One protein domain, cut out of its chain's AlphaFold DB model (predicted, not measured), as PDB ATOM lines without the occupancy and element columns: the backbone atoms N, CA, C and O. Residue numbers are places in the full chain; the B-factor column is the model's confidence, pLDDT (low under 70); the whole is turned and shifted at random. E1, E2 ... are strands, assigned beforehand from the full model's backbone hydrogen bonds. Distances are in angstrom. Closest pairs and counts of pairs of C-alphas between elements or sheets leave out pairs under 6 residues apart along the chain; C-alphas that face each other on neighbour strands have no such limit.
ATOM      1  N   ALA A  12     238.621 215.385 176.059       96.81
ATOM      2  CA  ALA A  12     238.026 214.090 175.750       96.81
ATOM      3  C   ALA A  12     236.930 213.738 176.767       96.81
ATOM      4  O   ALA A  12     237.122 213.936 177.967       96.81
ATOM      5  N   CYS A  13     235.825 213.180 176.283       97.50
ATOM      6  CA  CYS A  13     234.659 212.805 177.081       97.50
ATOM      7  C   CYS A  13     234.042 211.498 176.569       97.50
ATOM      8  O   CYS A  13     234.311 211.058 175.442       97.50
ATOM      9  N   ARG A  14     233.233 210.858 177.412       96.12
ATOM     10  CA  ARG A  14     232.427 209.677 177.072       96.12
ATOM     11  C   ARG A  14     230.940 209.912 177.278       96.12
ATOM     12  O   ARG A  14     230.153 209.150 176.728       96.12
ATOM     13  N   ASP A  15     230.583 210.948 178.019       96.12
ATOM     14  CA  ASP A  15     229.207 211.357 178.236       96.12
ATOM     15  C   ASP A  15     229.091 212.887 178.313       96.12
ATOM     16  O   ASP A  15     230.084 213.583 178.532       96.12
ATOM     17  N   GLY A  16     227.881 213.422 178.137       94.94
ATOM     18  CA  GLY A  16     227.587 214.830 178.392       94.94
ATOM     19  C   GLY A  16     227.855 215.237 179.840       94.94
ATOM     20  O   GLY A  16     228.308 216.355 180.063       94.94
ATOM     21  N   ASP A  17     227.684 214.324 180.799       97.12
ATOM     22  CA  ASP A  17     227.983 214.576 182.215       97.12
ATOM     23  C   ASP A  17     229.480 214.838 182.493       97.12
ATOM     24  O   ASP A  17     229.832 215.418 183.524       97.12
ATOM     25  N   ASP A  18     230.374 214.463 181.568       97.12
ATOM     26  CA  ASP A  18     231.807 214.778 181.654       97.12
ATOM     27  C   ASP A  18     232.119 216.242 181.287       97.12
ATOM     28  O   ASP A  18     233.249 216.701 181.498       97.12
ATOM     29  N   CYS A  19     231.152 216.966 180.713       97.75
ATOM     30  CA  CYS A  19     231.350 218.286 180.129       97.75
ATOM     31  C   CYS A  19     230.429 219.358 180.738       97.75
ATOM     32  O   CYS A  19     229.359 219.088 181.272       97.75
ATOM     33  N   GLN A  20     230.808 220.634 180.606       97.38
ATOM     34  CA  GLN A  20     229.914 221.759 180.919       97.38
ATOM     35  C   GLN A  20     228.779 221.919 179.888       97.38
ATOM     36  O   GLN A  20     227.785 222.591 180.162       97.38
ATOM     37  N   GLY A  21     228.955 221.339 178.699       95.81
ATOM     38  CA  GLY A  21     227.973 221.257 177.619       95.81
ATOM     39  C   GLY A  21     227.836 219.820 177.119       95.81
ATOM     40  O   GLY A  21     227.976 218.876 177.883       95.81
ATOM     41  N   SER A  22     227.587 219.624 175.826       96.31
ATOM     42  CA  SER A  22     227.497 218.267 175.269       96.31
ATOM     43  C   SER A  22     228.872 217.655 174.984       96.31
ATOM     44  O   SER A  22     229.777 218.337 174.495       96.31
ATOM     45  N   CYS A  23     228.994 216.339 175.162       97.62
ATOM     46  CA  CYS A  23     230.085 215.566 174.578       97.62
ATOM     47  C   CYS A  23     229.784 215.302 173.099       97.62
ATOM     48  O   CYS A  23     228.785 214.659 172.778       97.62
ATOM     49  N   ARG A  24     230.601 215.829 172.181       95.75
ATOM     50  CA  ARG A  24     230.375 215.743 170.729       95.75
ATOM     51  C   ARG A  24     231.383 214.816 170.068       95.75
ATOM     52  O   ARG A  24     232.576 214.880 170.342       95.75
ATOM     53  N   TYR A  25     230.922 213.971 169.159       95.12
ATOM     54  CA  TYR A  25     231.809 213.141 168.355       95.12
ATOM     55  C   TYR A  25     232.490 213.982 167.272       95.12
ATOM     56  O   TYR A  25     231.826 214.708 166.534       95.12
ATOM     57  N   THR A  26     233.818 213.895 167.193       87.69
ATOM     58  CA  THR A  26     234.641 214.720 166.289       87.69
ATOM     59  C   THR A  26     235.576 213.912 165.398       87.69
ATOM     60  O   THR A  26     236.371 214.504 164.676       87.69
ATOM     61  N   ALA A  27     235.534 212.580 165.465       85.06
ATOM     62  CA  ALA A  27     236.328 211.744 164.573       85.06
ATOM     63  C   ALA A  27     235.652 211.610 163.202       85.06
ATOM     64  O   ALA A  27     234.428 211.683 163.078       85.06
ATOM     65  N   ASP A  28     236.466 211.418 162.168       80.75
ATOM     66  CA  ASP A  28     235.981 211.273 160.802       80.75
ATOM     67  C   ASP A  28     235.278 209.927 160.593       80.75
ATOM     68  O   ASP A  28     235.788 208.862 160.949       80.75
ATOM     69  N   GLY A  29     234.123 209.980 159.930       81.69
ATOM     70  CA  GLY A  29     233.365 208.799 159.531       81.69
ATOM     71  C   GLY A  29     232.499 208.198 160.638       81.69
ATOM     72  O   GLY A  29     232.615 208.511 161.823       81.69
ATOM     73  N   GLN A  30     231.593 207.317 160.216       83.31
ATOM     74  CA  GLN A  30     230.693 206.621 161.124       83.31
ATOM     75  C   GLN A  30     231.433 205.435 161.761       83.31
ATOM     76  O   GLN A  30     231.956 204.592 161.023       83.31
ATOM     77  N   PRO A  31     231.480 205.331 163.100       87.06
ATOM     78  CA  PRO A  31     232.000 204.146 163.758       87.06
ATOM     79  C   PRO A  31     231.122 202.931 163.411       87.06
ATOM     80  O   PRO A  31     229.954 203.081 163.038       87.06
ATOM     81  N   PRO A  32     231.647 201.704 163.550       86.44
ATOM     82  CA  PRO A  32     230.813 200.510 163.505       86.44
ATOM     83  C   PRO A  32     229.654 200.624 164.504       86.44
ATOM     84  O   PRO A  32     229.802 201.240 165.561       86.44
ATOM     85  N   ALA A  33     228.514 200.008 164.182       79.00
ATOM     86  CA  ALA A  33     227.389 199.945 165.112       79.00
ATOM     87  C   ALA A  33     227.855 199.384 166.469       79.00
ATOM     88  O   ALA A  33     228.609 198.411 166.509       79.00
ATOM     89  N   ASP A  34     227.441 200.041 167.554       78.50
ATOM     90  CA  ASP A  34     227.771 199.693 168.944       78.50
ATOM     91  C   ASP A  34     229.264 199.741 169.324       78.50
ATOM     92  O   ASP A  34     229.631 199.339 170.431       78.50
ATOM     93  N   ALA A  35     230.142 200.251 168.453       88.06
ATOM     94  CA  ALA A  35     231.541 200.443 168.810       88.06
ATOM     95  C   ALA A  35     231.679 201.533 169.890       88.06
ATOM     96  O   ALA A  35     231.052 202.592 169.775       88.06
ATOM     97  N   PRO A  36     232.522 201.312 170.917       91.88
ATOM     98  CA  PRO A  36     232.806 202.342 171.899       91.88
ATOM     99  C   PRO A  36     233.537 203.502 171.223       91.88
ATOM    100  O   PRO A  36     234.549 203.308 170.545       91.88
ATOM    101  N   VAL A  37     233.039 204.711 171.446       94.88
ATOM    102  CA  VAL A  37     233.617 205.954 170.946       94.88
ATOM    103  C   VAL A  37     233.904 206.920 172.087       94.88
ATOM    104  O   VAL A  37     233.373 206.818 173.191       94.88
ATOM    105  N   THR A  38     234.768 207.881 171.797       95.06
ATOM    106  CA  THR A  38     235.040 209.036 172.650       95.06
ATOM    107  C   THR A  38     234.703 210.296 171.877       95.06
ATOM    108  O   THR A  38     234.978 210.373 170.677       95.06
ATOM    109  N   GLY A  39     234.131 211.277 172.561       96.00
ATOM    110  CA  GLY A  39     233.892 212.601 172.008       96.00
ATOM    111  C   GLY A  39     234.891 213.629 172.528       96.00
ATOM    112  O   GLY A  39     235.845 213.309 173.243       96.00
ATOM    113  N   THR A  40     234.626 214.883 172.182       97.50
ATOM    114  CA  THR A  40     235.231 216.062 172.788       97.50
ATOM    115  C   THR A  40     234.156 217.011 173.311       97.50
ATOM    116  O   THR A  40     233.083 217.147 172.718       97.50
ATOM    117  N   CYS A  41     234.429 217.661 174.440       97.88
ATOM    118  CA  CYS A  41     233.508 218.624 175.026       97.88
ATOM    119  C   CYS A  41     233.276 219.791 174.065       97.88
ATOM    120  O   CYS A  41     234.219 220.363 173.506       97.88
ATOM    121  N   GLN A  42     231.997 220.128 173.890       96.88
ATOM    122  CA  GLN A  42     231.513 221.236 173.078       96.88
ATOM    123  C   GLN A  42     232.289 222.531 173.367       96.88
ATOM    124  O   GLN A  42     232.671 222.815 174.497       96.88
ATOM    125  N   VAL A  43     232.513 223.345 172.332       96.75
ATOM    126  CA  VAL A  43     233.320 224.570 172.457       96.75
ATOM    127  C   VAL A  43     232.567 225.703 173.162       96.75
ATOM    128  O   VAL A  43     233.161 226.478 173.910       96.75
ATOM    129  N   SER A  44     231.263 225.822 172.922       95.75
ATOM    130  CA  SER A  44     230.425 226.913 173.424       95.75
ATOM    131  C   SER A  44     228.954 226.515 173.463       95.75
ATOM    132  O   SER A  44     228.580 225.520 172.860       95.75
ATOM    133  N   ASN A  45     228.088 227.314 174.083       94.75
ATOM    134  CA  ASN A  45     226.635 227.077 174.099       94.75
ATOM    135  C   ASN A  45     225.920 227.257 172.740       94.75
ATOM    136  O   ASN A  45     224.693 227.322 172.719       94.75
ATOM    137  N   ASP A  46     226.653 227.372 171.631       93.62
ATOM    138  CA  ASP A  46     226.083 227.504 170.293       93.62
ATOM    139  C   ASP A  46     225.503 226.157 169.802       93.62
ATOM    140  O   ASP A  46     226.246 225.166 169.685       93.62
ATOM    141  N   PRO A  47     224.179 226.075 169.558       90.06
ATOM    142  CA  PRO A  47     223.533 224.869 169.062       90.06
ATOM    143  C   PRO A  47     223.564 224.763 167.535       90.06
ATOM    144  O   PRO A  47     223.134 223.736 167.025       90.06
ATOM    145  N   CYS A  48     224.016 225.787 166.805       90.94
ATOM    146  CA  CYS A  48     224.010 225.765 165.347       90.94
ATOM    147  C   CYS A  48     224.975 224.707 164.781       90.94
ATOM    148  O   CYS A  48     226.030 224.408 165.351       90.94
ATOM    149  N   GLY A  49     224.619 224.171 163.614       89.81
ATOM    150  CA  GLY A  49     225.399 223.192 162.864       89.81
ATOM    151  C   GLY A  49     224.913 221.749 163.021       89.81
ATOM    152  O   GLY A  49     223.897 221.459 163.650       89.81
ATOM    153  N   CYS A  50     225.664 220.831 162.411       91.69
ATOM    154  CA  CYS A  50     225.439 219.392 162.511       91.69
ATOM    155  C   CYS A  50     226.461 218.757 163.451       91.69
ATOM    156  O   CYS A  50     227.667 218.926 163.268       91.69
ATOM    157  N   PHE A  51     225.990 217.994 164.431       92.62
ATOM    158  CA  PHE A  51     226.835 217.264 165.370       92.62
ATOM    159  C   PHE A  51     226.131 216.000 165.856       92.62
ATOM    160  O   PHE A  51     224.908 215.929 165.901       92.62
ATOM    161  N   ALA A  52     226.907 215.004 166.261       94.31
ATOM    162  CA  ALA A  52     226.405 213.854 167.003       94.31
ATOM    163  C   ALA A  52     226.955 213.912 168.428       94.31
ATOM    164  O   ALA A  52     228.109 214.306 168.635       94.31
ATOM    165  N   THR A  53     226.134 213.550 169.409       95.31
ATOM    166  CA  THR A  53     226.571 213.454 170.803       95.31
ATOM    167  C   THR A  53     227.109 212.064 171.109       95.31
ATOM    168  O   THR A  53     226.793 211.087 170.425       95.31
ATOM    169  N   VAL A  54     227.961 211.990 172.126       95.88
ATOM    170  CA  VAL A  54     228.404 210.729 172.714       95.88
ATOM    171  C   VAL A  54     227.757 210.597 174.084       95.88
ATOM    172  O   VAL A  54     227.846 211.520 174.890       95.88
ATOM    173  N   GLU A  55     227.110 209.460 174.312       95.31
ATOM    174  CA  GLU A  55     226.402 209.125 175.551       95.31
ATOM    175  C   GLU A  55     226.730 207.674 175.906       95.31
ATOM    176  O   GLU A  55     226.697 206.805 175.028       95.31
ATOM    177  N   ASP A  56     227.146 207.420 177.146       94.12
ATOM    178  CA  ASP A  56     227.684 206.136 177.616       94.12
ATOM    179  C   ASP A  56     228.786 205.548 176.704       94.12
ATOM    180  O   ASP A  56     228.898 204.334 176.492       94.12
ATOM    181  N   GLY A  57     229.618 206.413 176.113       94.12
ATOM    182  CA  GLY A  57     230.652 206.020 175.156       94.12
ATOM    183  C   GLY A  57     230.100 205.491 173.829       94.12
ATOM    184  O   GLY A  57     230.799 204.761 173.127       94.12
ATOM    185  N   LYS A  58     228.856 205.825 173.477       93.25
ATOM    186  CA  LYS A  58     228.204 205.439 172.221       93.25
ATOM    187  C   LYS A  58     227.784 206.660 171.428       93.25
ATOM    188  O   LYS A  58     227.324 207.658 171.980       93.25
ATOM    189  N   LEU A  59     227.920 206.553 170.111       93.44
ATOM    190  CA  LEU A  59     227.500 207.602 169.199       93.44
ATOM    191  C   LEU A  59     225.975 207.635 169.089       93.44
ATOM    192  O   LEU A  59     225.355 206.633 168.733       93.44
ATOM    193  N   GLN A  60     225.392 208.799 169.350       92.88
ATOM    194  CA  GLN A  60     223.967 209.045 169.161       92.88
ATOM    195  C   GLN A  60     223.667 209.502 167.729       92.88
ATOM    196  O   GLN A  60     224.564 209.780 166.928       92.88
ATOM    197  N   ALA A  61     222.380 209.582 167.387       90.44
ATOM    198  CA  ALA A  61     221.959 210.111 166.095       90.44
ATOM    199  C   ALA A  61     222.470 211.550 165.897       90.44
ATOM    200  O   ALA A  61     222.455 212.364 166.821       90.44
ATOM    201  N   ALA A  62     222.905 211.865 164.676       90.94
ATOM    202  CA  ALA A  62     223.316 213.219 164.336       90.94
ATOM    203  C   ALA A  62     222.115 214.176 164.401       90.94
ATOM    204  O   ALA A  62     221.045 213.892 163.857       90.94
TER     205      ALA A  62
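This is residues 12 to 62 of the 66 residues of an uncharacterized protein of Cystobacter fuscus DSM 2262 (UniProt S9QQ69). A small domain with little regular structure: a two-stranded hairpin, E2 and E3, beside a knot of loops in which short stretches at residues 12 to 13 and 23 to 24 pair with the short strand E1. Of 51 printed residues, 15 are in the three named strands, E1, E2, E3 along the chain; the class is all strand, and the sheet E2 - E3 is antiparallel. The whole is compact and rounded, radius of gyration of the C-alphas 10.1 A, spanning 29 by 21 by 15 A.

E2, residues 49 to 55, is 19.0 A long from C-alpha 49 at (225.399, 223.192, 162.864). E3, residues 58 to 62, 12.1 A, ends at C-alpha 62 at (223.316, 213.219, 164.336). E1 is residues 39 to 41, 6.7 A.

E2 and E3 form a hairpin, antiparallel at 155 degrees, with N 58 and O 55 2.8 A apart, within hydrogen-bond range. E1 pairs with no named strand; its closest C-alphas to E2, Gly 39 and Val 54, are 5.8 A apart. E1 and E3 are apart.

The C-alphas farthest apart, Pro 32 and Asn 45, are 28.9 A apart. The printed part has no cut, and no printed residue is under 70 in pLDDT. Residues 12 to 38 hold no named element.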